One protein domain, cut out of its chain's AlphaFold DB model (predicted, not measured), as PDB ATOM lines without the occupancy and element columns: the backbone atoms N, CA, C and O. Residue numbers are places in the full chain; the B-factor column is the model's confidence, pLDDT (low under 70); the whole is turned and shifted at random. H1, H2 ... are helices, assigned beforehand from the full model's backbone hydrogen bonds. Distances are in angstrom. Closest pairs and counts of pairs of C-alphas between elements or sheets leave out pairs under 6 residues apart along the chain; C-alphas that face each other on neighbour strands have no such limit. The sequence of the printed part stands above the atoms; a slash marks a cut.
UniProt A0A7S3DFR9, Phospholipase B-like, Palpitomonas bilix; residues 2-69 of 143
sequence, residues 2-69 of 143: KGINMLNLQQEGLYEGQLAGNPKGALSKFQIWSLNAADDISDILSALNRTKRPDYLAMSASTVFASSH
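AT A GLANCE: This is residues 2 to 69 of the 143 residues of the protein "Phospholipase B-like" of Palpitomonas bilix (UniProt A0A7S3DFR9). Four helices are strung out in an open chain with no shared core: short H2 sits crosswise beside residues 11 to 15 of long H1, H3 leads away, and a long loop swings round to H4, which touches no helix. The printed part has 68 residues with four named helices, H1 to H4 in order, and no named strand: all helix. It is extended, with a radius of gyration of the C-alphas of 17.3 A and spans of 49 by 30 by 22 A.

IN THESE COORDINATES: H1, residues 2 to 21, starts at C-alpha 2 (-64.865, 0.998, -24.784) and measures 28.7 A from first to last C-alpha. H2 is residues 29 to 35, 9.9 A; H3 is residues 38 to 48, 15.6 A. H4, residues 61 to 66, 8.6 A, ends at C-alpha 66 (-37.320, -22.749, -17.448).

HOW THE PARTS SIT: H1 touches H2 with residues 11 to 15 alone, about perpendicular at 75 degrees; their closest C-alphas, Tyr 15 and Lys 29, are 6.4 A apart. H2 and H3 are close but not clearly touching, the closest C-alphas, Ser 34 and Ile 41, 7.4 A apart. H4 is apart from H1, H2 and H3. Every O i to N i+4 pair is within hydrogen-bond range in H1, H2 and H4, and 5 of 7 in H3.

THE WHOLE: The farthest C-alphas, Ala 20 and Ala 58, are 49.6 A apart. The printed part has no cut; the link H3 to H4 is long, 12 residues. No printed residue is under 70 in pLDDT.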
ATOM      1  N   LYS A   2     -63.857   1.053 -25.871       93.38
ATOM      2  CA  LYS A   2     -64.865   0.998 -24.784       93.38
ATOM      3  C   LYS A   2     -64.459   0.094 -23.602       93.38
ATOM      4  O   LYS A   2     -64.532   0.537 -22.465       93.38
ATOM      5  N   GLY A   3     -63.987  -1.129 -23.876       91.81
ATOM      6  CA  GLY A   3     -63.520  -2.072 -22.843       91.81
ATOM      7  C   GLY A   3     -62.375  -1.522 -21.993       91.81
ATOM      8  O   GLY A   3     -62.465  -1.493 -20.774       91.81
ATOM      9  N   ILE A   4     -61.350  -0.982 -22.653       93.50
ATOM     10  CA  ILE A   4     -60.186  -0.371 -21.994       93.50
ATOM     11  C   ILE A   4     -60.604   0.803 -21.102       93.50
ATOM     12  O   ILE A   4     -60.124   0.928 -19.983       93.50
ATOM     13  N   ASN A   5     -61.555   1.628 -21.552       94.56
ATOM     14  CA  ASN A   5     -62.081   2.707 -20.720       94.56
ATOM     15  C   ASN A   5     -62.743   2.184 -19.432       94.56
ATOM     16  O   ASN A   5     -62.579   2.790 -18.381       94.56
ATOM     17  N   MET A   6     -63.461   1.058 -19.491       93.44
ATOM     18  CA  MET A   6     -64.080   0.454 -18.304       93.44
ATOM     19  C   MET A   6     -63.039  -0.097 -17.321       93.44
ATOM     20  O   MET A   6     -63.187   0.115 -16.121       93.44
ATOM     21  N   LEU A   7     -61.963  -0.716 -17.815       93.12
ATOM     22  CA  LEU A   7     -60.842  -1.156 -16.973       93.12
ATOM     23  C   LEU A   7     -60.147   0.034 -16.292       93.12
ATOM     24  O   LEU A   7     -59.915   0.008 -15.086       93.12
ATOM     25  N   ASN A   8     -59.906   1.121 -17.031       95.25
ATOM     26  CA  ASN A   8     -59.319   2.340 -16.470       95.25
ATOM     27  C   ASN A   8     -60.209   2.960 -15.381       95.25
ATOM     28  O   ASN A   8     -59.701   3.404 -14.355       95.25
ATOM     29  N   LEU A   9     -61.534   2.969 -15.572       95.38
ATOM     30  CA  LEU A   9     -62.478   3.445 -14.554       95.38
ATOM     31  C   LEU A   9     -62.461   2.568 -13.297       95.38
ATOM     32  O   LEU A   9     -62.546   3.091 -12.190       95.38
ATOM     33  N   GLN A  10     -62.327   1.249 -13.448       95.75
ATOM     34  CA  GLN A  10     -62.205   0.340 -12.309       95.75
ATOM     35  C   GLN A  10     -60.924   0.613 -11.505       95.75
ATOM     36  O   GLN A  10     -60.960   0.637 -10.275       95.75
ATOM     37  N   GLN A  11     -59.812   0.874 -12.191       96.75
ATOM     38  CA  GLN A  11     -58.539   1.222 -11.563       96.75
ATOM     39  C   GLN A  11     -58.569   2.590 -10.876       96.75
ATOM     40  O   GLN A  11     -58.036   2.735  -9.775       96.75
ATOM     41  N   GLU A  12     -59.242   3.571 -11.477       96.81
ATOM     42  CA  GLU A  12     -59.482   4.868 -10.841       96.81
ATOM     43  C   GLU A  12     -60.329   4.708  -9.571       96.81
ATOM     44  O   GLU A  12     -59.951   5.218  -8.521       96.81
ATOM     45  N   GLY A  13     -61.411   3.925  -9.620       96.88
ATOM     46  CA  GLY A  13     -62.244   3.658  -8.445       96.88
ATOM     47  C   GLY A  13     -61.484   2.954  -7.315       96.88
ATOM     48  O   GLY A  13     -61.687   3.268  -6.143       96.88
ATOM     49  N   LEU A  14     -60.562   2.043  -7.651       96.56
ATOM     50  CA  LEU A  14     -59.663   1.427  -6.672       96.56
ATOM     51  C   LEU A  14     -58.751   2.470  -6.007       96.56
ATOM     52  O   LEU A  14     -58.599   2.453  -4.785       96.56
ATOM     53  N   TYR A  15     -58.173   3.386  -6.792       96.44
ATOM     54  CA  TYR A  15     -57.363   4.491  -6.276       96.44
ATOM     55  C   TYR A  15     -58.165   5.414  -5.356       96.44
ATOM     56  O   TYR A  15     -57.748   5.666  -4.224       96.44
ATOM     57  N   GLU A  16     -59.330   5.879  -5.802       97.19
ATOM     58  CA  GLU A  16     -60.193   6.770  -5.025       97.19
ATOM     59  C   GLU A  16     -60.651   6.114  -3.716       97.19
ATOM     60  O   GLU A  16     -60.595   6.737  -2.653       97.19
ATOM     61  N   GLY A  17     -61.036   4.834  -3.760       96.06
ATOM     62  CA  GLY A  17     -61.426   4.073  -2.574       96.06
ATOM     63  C   GLY A  17     -60.277   3.897  -1.578       96.06
ATOM     64  O   GLY A  17     -60.469   4.046  -0.370       96.06
ATOM     65  N   GLN A  18     -59.066   3.632  -2.072       94.75
ATOM     66  CA  GLN A  18     -57.876   3.489  -1.237       94.75
ATOM     67  C   GLN A  18     -57.467   4.823  -0.598       94.75
ATOM     68  O   GLN A  18     -57.188   4.861   0.604       94.75
ATOM     69  N   LEU A  19     -57.520   5.918  -1.361       95.81
ATOM     70  CA  LEU A  19     -57.279   7.273  -0.869       95.81
ATOM     71  C   LEU A  19     -58.295   7.669   0.209       95.81
ATOM     72  O   LEU A  19     -57.903   8.218   1.236       95.81
ATOM     73  N   ALA A  20     -59.580   7.368   0.010       97.00
ATOM     74  CA  ALA A  20     -60.628   7.665   0.982       97.00
ATOM     75  C   ALA A  20     -60.496   6.828   2.269       97.00
ATOM     76  O   ALA A  20     -60.701   7.347   3.366       97.00
ATOM     77  N   GLY A  21     -60.140   5.546   2.146       95.81
ATOM     78  CA  GLY A  21     -60.013   4.625   3.279       95.81
ATOM     79  C   GLY A  21     -58.712   4.768   4.075       95.81
ATOM     80  O   GLY A  21     -58.703   4.531   5.282       95.81
ATOM     81  N   ASN A  22     -57.612   5.162   3.427       94.56
ATOM     82  CA  ASN A  22     -56.314   5.357   4.073       94.56
ATOM     83  C   ASN A  22     -55.509   6.510   3.434       94.56
ATOM     84  O   ASN A  22     -54.499   6.264   2.770       94.56
ATOM     85  N   PRO A  23     -55.875   7.780   3.693       91.25
ATOM     86  CA  PRO A  23     -55.219   8.925   3.059       91.25
ATOM     87  C   PRO A  23     -53.710   9.017   3.322       91.25
ATOM     88  O   PRO A  23     -52.951   9.479   2.476       91.25
ATOM     89  N   LYS A  24     -53.254   8.584   4.507       90.69
ATOM     90  CA  LYS A  24     -51.839   8.668   4.913       90.69
ATOM     91  C   LYS A  24     -50.964   7.581   4.288       90.69
ATOM     92  O   LYS A  24     -49.759   7.777   4.183       90.69
ATOM     93  N   GLY A  25     -51.555   6.450   3.910       91.50
ATOM     94  CA  GLY A  25     -50.885   5.350   3.214       91.50
ATOM     95  C   GLY A  25     -51.329   5.218   1.761       91.50
ATOM     96  O   GLY A  25     -51.233   4.126   1.202       91.50
ATOM     97  N   ALA A  26     -51.872   6.289   1.175       91.31
ATOM     98  CA  ALA A  26     -52.424   6.247  -0.165       91.31
ATOM     99  C   ALA A  26     -51.323   5.949  -1.197       91.31
ATOM    100  O   ALA A  26     -50.292   6.623  -1.233       91.31
ATOM    101  N   LEU A  27     -51.537   4.932  -2.028       94.38
ATOM    102  CA  LEU A  27     -50.661   4.636  -3.153       94.38
ATOM    103  C   LEU A  27     -50.923   5.667  -4.249       94.38
ATOM    104  O   LEU A  27     -52.055   6.092  -4.462       94.38
ATOM    105  N   SER A  28     -49.886   6.062  -4.979       95.62
ATOM    106  CA  SER A  28     -50.072   6.859  -6.194       95.62
ATOM    107  C   SER A  28     -50.799   6.048  -7.272       95.62
ATOM    108  O   SER A  28     -50.706   4.819  -7.312       95.62
ATOM    109  N   LYS A  29     -51.450   6.738  -8.216       94.62
ATOM    110  CA  LYS A  29     -52.048   6.096  -9.400       94.62
ATOM    111  C   LYS A  29     -51.049   5.217 -10.152       94.62
ATOM    112  O   LYS A  29     -51.406   4.131 -10.585       94.62
ATOM    113  N   PHE A  30     -49.794   5.664 -10.258       94.62
ATOM    114  CA  PHE A  30     -48.735   4.883 -10.891       94.62
ATOM    115  C   PHE A  30     -48.445   3.586 -10.133       94.62
ATOM    116  O   PHE A  30     -48.329   2.550 -10.764       94.62
ATOM    117  N   GLN A  31     -48.392   3.605  -8.799       95.19
ATOM    118  CA  GLN A  31     -48.175   2.386  -8.009       95.19
ATOM    119  C   GLN A  31     -49.342   1.400  -8.121       95.19
ATOM    120  O   GLN A  31     -49.106   0.201  -8.221       95.19
ATOM    121  N   ILE A  32     -50.587   1.887  -8.137       94.75
ATOM    122  CA  ILE A  32     -51.758   1.031  -8.381       94.75
ATOM    123  C   ILE A  32     -51.719   0.462  -9.798       94.75
ATOM    124  O   ILE A  32     -51.969  -0.724  -9.986       94.75
ATOM    125  N   TRP A  33     -51.349   1.276 -10.788       94.19
ATOM    126  CA  TRP A  33     -51.138   0.802 -12.149       94.19
ATOM    127  C   TRP A  33     -50.060  -0.277 -12.222       94.19
ATOM    128  O   TRP A  33     -50.318  -1.349 -12.755       94.19
ATOM    129  N   SER A  34     -48.901  -0.045 -11.603       93.81
ATOM    130  CA  SER A  34     -47.803  -1.011 -11.553       93.81
ATOM    131  C   SER A  34     -48.193  -2.315 -10.871       93.81
ATOM    132  O   SER A  34     -47.714  -3.361 -11.282       93.81
ATOM    133  N   LEU A  35     -49.065  -2.274  -9.860       92.81
ATOM    134  CA  LEU A  35     -49.568  -3.480  -9.203       92.81
ATOM    135  C   LEU A  35     -50.363  -4.374 -10.168       92.81
ATOM    136  O   LEU A  35     -50.225  -5.586 -10.105       92.81
ATOM    137  N   ASN A  36     -51.139  -3.771 -11.073       95.00
ATOM    138  CA  ASN A  36     -51.944  -4.482 -12.079       95.00
ATOM    139  C   ASN A  36     -51.159  -4.781 -13.374       95.00
ATOM    140  O   ASN A  36     -51.715  -5.282 -14.345       95.00
ATOM    141  N   ALA A  37     -49.880  -4.405 -13.412       94.19
ATOM    142  CA  ALA A  37     -48.955  -4.637 -14.519       94.19
ATOM    143  C   ALA A  37     -47.668  -5.311 -14.012       94.19
ATOM    144  O   ALA A  37     -46.611  -5.176 -14.627       94.19
ATOM    145  N   ALA A  38     -47.718  -5.952 -12.838       87.38
ATOM    146  CA  ALA A  38     -46.531  -6.433 -12.141       87.38
ATOM    147  C   ALA A  38     -45.750  -7.455 -12.983       87.38
ATOM    148  O   ALA A  38     -44.523  -7.356 -13.070       87.38
ATOM    149  N   ASP A  39     -46.464  -8.361 -13.654       84.00
ATOM    150  CA  ASP A  39     -45.862  -9.374 -14.522       84.00
ATOM    151  C   ASP A  39     -45.285  -8.745 -15.798       84.00
ATOM    152  O   ASP A  39     -44.114  -8.962 -16.119       84.00
ATOM    153  N   ASP A  40     -46.032  -7.842 -16.447       91.12
ATOM    154  CA  ASP A  40     -45.557  -7.106 -17.627       91.12
ATOM    155  C   ASP A  40     -44.307  -6.263 -17.334       91.12
ATOM    156  O   ASP A  40     -43.424  -6.123 -18.183       91.12
ATOM    157  N   ILE A  41     -44.201  -5.673 -16.138       90.25
ATOM    158  CA  ILE A  41     -43.052  -4.841 -15.759       90.25
ATOM    159  C   ILE A  41     -41.754  -5.652 -15.815       90.25
ATOM    160  O   ILE A  41     -40.736  -5.114 -16.258       90.25
ATOM    161  N   SER A  42     -41.769  -6.923 -15.411       82.94
ATOM    162  CA  SER A  42     -40.586  -7.791 -15.474       82.94
ATOM    163  C   SER A  42     -40.093  -7.957 -16.917       82.94
ATOM    164  O   SER A  42     -38.911  -7.730 -17.214       82.94
ATOM    165  N   ASP A  43     -41.013  -8.240 -17.840       84.75
ATOM    166  CA  ASP A  43     -40.714  -8.377 -19.265       84.75
ATOM    167  C   ASP A  43     -40.270  -7.056 -19.895       84.75
ATOM    168  O   ASP A  43     -39.282  -7.015 -20.635       84.75
ATOM    169  N   ILE A  44     -40.933  -5.947 -19.556       89.75
ATOM    170  CA  ILE A  44     -40.566  -4.602 -20.016       89.75
ATOM    171  C   ILE A  44     -39.141  -4.257 -19.567       89.75
ATOM    172  O   ILE A  44     -38.337  -3.779 -20.373       89.75
ATOM    173  N   LEU A  45     -38.784  -4.524 -18.307       88.06
ATOM    174  CA  LEU A  45     -37.437  -4.280 -17.787       88.06
ATOM    175  C   LEU A  45     -36.383  -5.125 -18.516       88.06
ATOM    176  O   LEU A  45     -35.305  -4.612 -18.836       88.06
ATOM    177  N   SER A  46     -36.688  -6.391 -18.815       84.69
ATOM    178  CA  SER A  46     -35.819  -7.272 -19.606       84.69
ATOM    179  C   SER A  46     -35.640  -6.759 -21.040       84.69
ATOM    180  O   SER A  46     -34.516  -6.643 -21.532       84.69
ATOM    181  N   ALA A  47     -36.732  -6.349 -21.691       86.19
ATOM    182  CA  ALA A  47     -36.731  -5.860 -23.067       86.19
ATOM    183  C   ALA A  47     -35.982  -4.526 -23.234       86.19
ATOM    184  O   ALA A  47     -35.305  -4.316 -24.248       86.19
ATOM    185  N   LEU A  48     -36.080  -3.628 -22.249       90.50
ATOM    186  CA  LEU A  48     -35.376  -2.342 -22.237       90.50
ATOM    187  C   LEU A  48     -33.884  -2.495 -21.914       90.50
ATOM    188  O   LEU A  48     -33.071  -1.655 -22.311       90.50
ATOM    189  N   ASN A  49     -33.498  -3.574 -21.235       89.62
ATOM    190  CA  ASN A  49     -32.107  -3.846 -20.925       89.62
ATOM    191  C   ASN A  49     -31.415  -4.606 -22.065       89.62
ATOM    192  O   ASN A  49     -31.372  -5.832 -22.095       89.62
ATOM    193  N   ARG A  50     -30.787  -3.858 -22.979       83.69
ATOM    194  CA  ARG A  50     -30.075  -4.407 -24.149       83.69
ATOM    195  C   ARG A  50     -29.056  -5.507 -23.837       83.69
ATOM    196  O   ARG A  50     -28.817  -6.329 -24.711       83.69
ATOM    197  N   THR A  51     -28.445  -5.521 -22.651       85.94
ATOM    198  CA  THR A  51     -27.463  -6.556 -22.281       85.94
ATOM    199  C   THR A  51     -28.105  -7.814 -21.700       85.94
ATOM    200  O   THR A  51     -27.457  -8.855 -21.676       85.94
ATOM    201  N   LYS A  52     -29.358  -7.731 -21.236       79.69
ATOM    202  CA  LYS A  52     -30.128  -8.857 -20.682       79.69
ATOM    203  C   LYS A  52     -31.210  -9.380 -21.625       79.69
ATOM    204  O   LYS A  52     -31.736 -10.460 -21.379       79.69
ATOM    205  N   ARG A  53     -31.538  -8.631 -22.681       82.56
ATOM    206  CA  ARG A  53     -32.566  -8.999 -23.654       82.56
ATOM    207  C   ARG A  53     -32.208 -10.334 -24.329       82.56
ATOM    208  O   ARG A  53     -31.180 -10.390 -25.009       82.56
ATOM    209  N   PRO A  54     -33.038 -11.380 -24.193       78.31
ATOM    210  CA  PRO A  54     -32.796 -12.648 -24.865       78.31
ATOM    211  C   PRO A  54     -33.016 -12.512 -26.377       78.31
ATOM    212  O   PRO A  54     -33.825 -11.703 -26.841       78.31
ATOM    213  N   ASP A  55     -32.307 -13.328 -27.157       85.75
ATOM    214  CA  ASP A  55     -32.637 -13.519 -28.567       85.75
ATOM    215  C   ASP A  55     -33.862 -14.433 -28.670       85.75
ATOM    216  O   ASP A  55     -33.746 -15.658 -28.704       85.75
ATOM    217  N   TYR A  56     -35.044 -13.816 -28.691       80.88
ATOM    218  CA  TYR A  56     -36.329 -14.515 -28.752       80.88
ATOM    219  C   TYR A  56     -36.452 -15.458 -29.957       80.88
ATOM    220  O   TYR A  56     -37.170 -16.452 -29.873       80.88
ATOM    221  N   LEU A  57     -35.753 -15.183 -31.066       85.00
ATOM    222  CA  LEU A  57     -35.793 -16.031 -32.263       85.00
ATOM    223  C   LEU A  57     -34.898 -17.270 -32.132       85.00
ATOM    224  O   LEU A  57     -35.106 -18.247 -32.848       85.00
ATOM    225  N   ALA A  58     -33.928 -17.238 -31.218       88.81
ATOM    226  CA  ALA A  58     -33.003 -18.334 -30.954       88.81
ATOM    227  C   ALA A  58     -33.346 -19.130 -29.679       88.81
ATOM    228  O   ALA A  58     -32.605 -20.042 -29.307       88.81
ATOM    229  N   MET A  59     -34.446 -18.806 -28.986       86.38
ATOM    230  CA  MET A  59     -34.839 -19.505 -27.760       86.38
ATOM    231  C   MET A  59     -35.258 -20.951 -28.041       86.38
ATOM    232  O   MET A  59     -36.102 -21.227 -28.892       86.38
ATOM    233  N   SER A  60     -34.708 -21.890 -27.270       89.00
ATOM    234  CA  SER A  60     -35.186 -23.271 -27.254       89.00
ATOM    235  C   SER A  60     -36.423 -23.410 -26.366       89.00
ATOM    236  O   SER A  60     -36.619 -22.650 -25.415       89.00
ATOM    237  N   ALA A  61     -37.218 -24.455 -26.612       84.94
ATOM    238  CA  ALA A  61     -38.355 -24.793 -25.757       84.94
ATOM    239  C   ALA A  61     -37.941 -24.954 -24.283       84.94
ATOM    240  O   ALA A  61     -38.640 -24.481 -23.396       84.94
ATOM    241  N   SER A  62     -36.778 -25.557 -24.007       85.38
ATOM    242  CA  SER A  62     -36.277 -25.725 -22.636       85.38
ATOM    243  C   SER A  62     -36.043 -24.393 -21.923       85.38
ATOM    244  O   SER A  62     -36.326 -24.286 -20.735       85.38
ATOM    245  N   THR A  63     -35.546 -23.380 -22.636       83.44
ATOM    246  CA  THR A  63     -35.323 -22.043 -22.075       83.44
ATOM    247  C   THR A  63     -36.649 -21.362 -21.759       83.44
ATOM    248  O   THR A  63     -36.781 -20.776 -20.692       83.44
ATOM    249  N   VAL A  64     -37.646 -21.503 -22.638       79.88
ATOM    250  CA  VAL A  64     -39.007 -20.991 -22.405       79.88
ATOM    251  C   VAL A  64     -39.657 -21.681 -21.200       79.88
ATOM    252  O   VAL A  64     -40.223 -21.014 -20.339       79.88
ATOM    253  N   PHE A  65     -39.531 -23.007 -21.090       79.19
ATOM    254  CA  PHE A  65     -40.069 -23.758 -19.950       79.19
ATOM    255  C   PHE A  65     -39.370 -23.418 -18.630       79.19
ATOM    256  O   PHE A  65     -40.031 -23.372 -17.599       79.19
ATOM    257  N   ALA A  66     -38.061 -23.152 -18.644       80.19
ATOM    258  CA  ALA A  66     -37.320 -22.749 -17.448       80.19
ATOM    259  C   ALA A  66     -37.749 -21.373 -16.906       80.19
ATOM    260  O   ALA A  66     -37.584 -21.118 -15.717       80.19
ATOM    261  N   SER A  67     -38.305 -20.506 -17.758       75.81
ATOM    262  CA  SER A  67     -38.932 -19.240 -17.359       75.81
ATOM    263  C   SER A  67     -40.437 -19.356 -17.076       75.81
ATOM    264  O   SER A  67     -41.083 -18.337 -16.845       75.81
ATOM    265  N   SER A  68     -41.016 -20.563 -17.117       78.75
ATOM    266  CA  SER A  68     -42.418 -20.767 -16.741       78.75
ATOM    267  C   SER A  68     -42.612 -20.531 -15.246       78.75
ATOM    268  O   SER A  68     -41.746 -20.849 -14.432       78.75
ATOM    269  N   HIS A  69     -43.783 -20.022 -14.894       85.62
ATOM    270  CA  HIS A  69     -44.174 -19.704 -13.527       85.62
ATOM    271  C   HIS A  69     -45.457 -20.436 -13.113       85.62
ATOM    272  O   HIS A  69     -45.996 -20.135 -12.063       85.62
TER     273      HIS A  69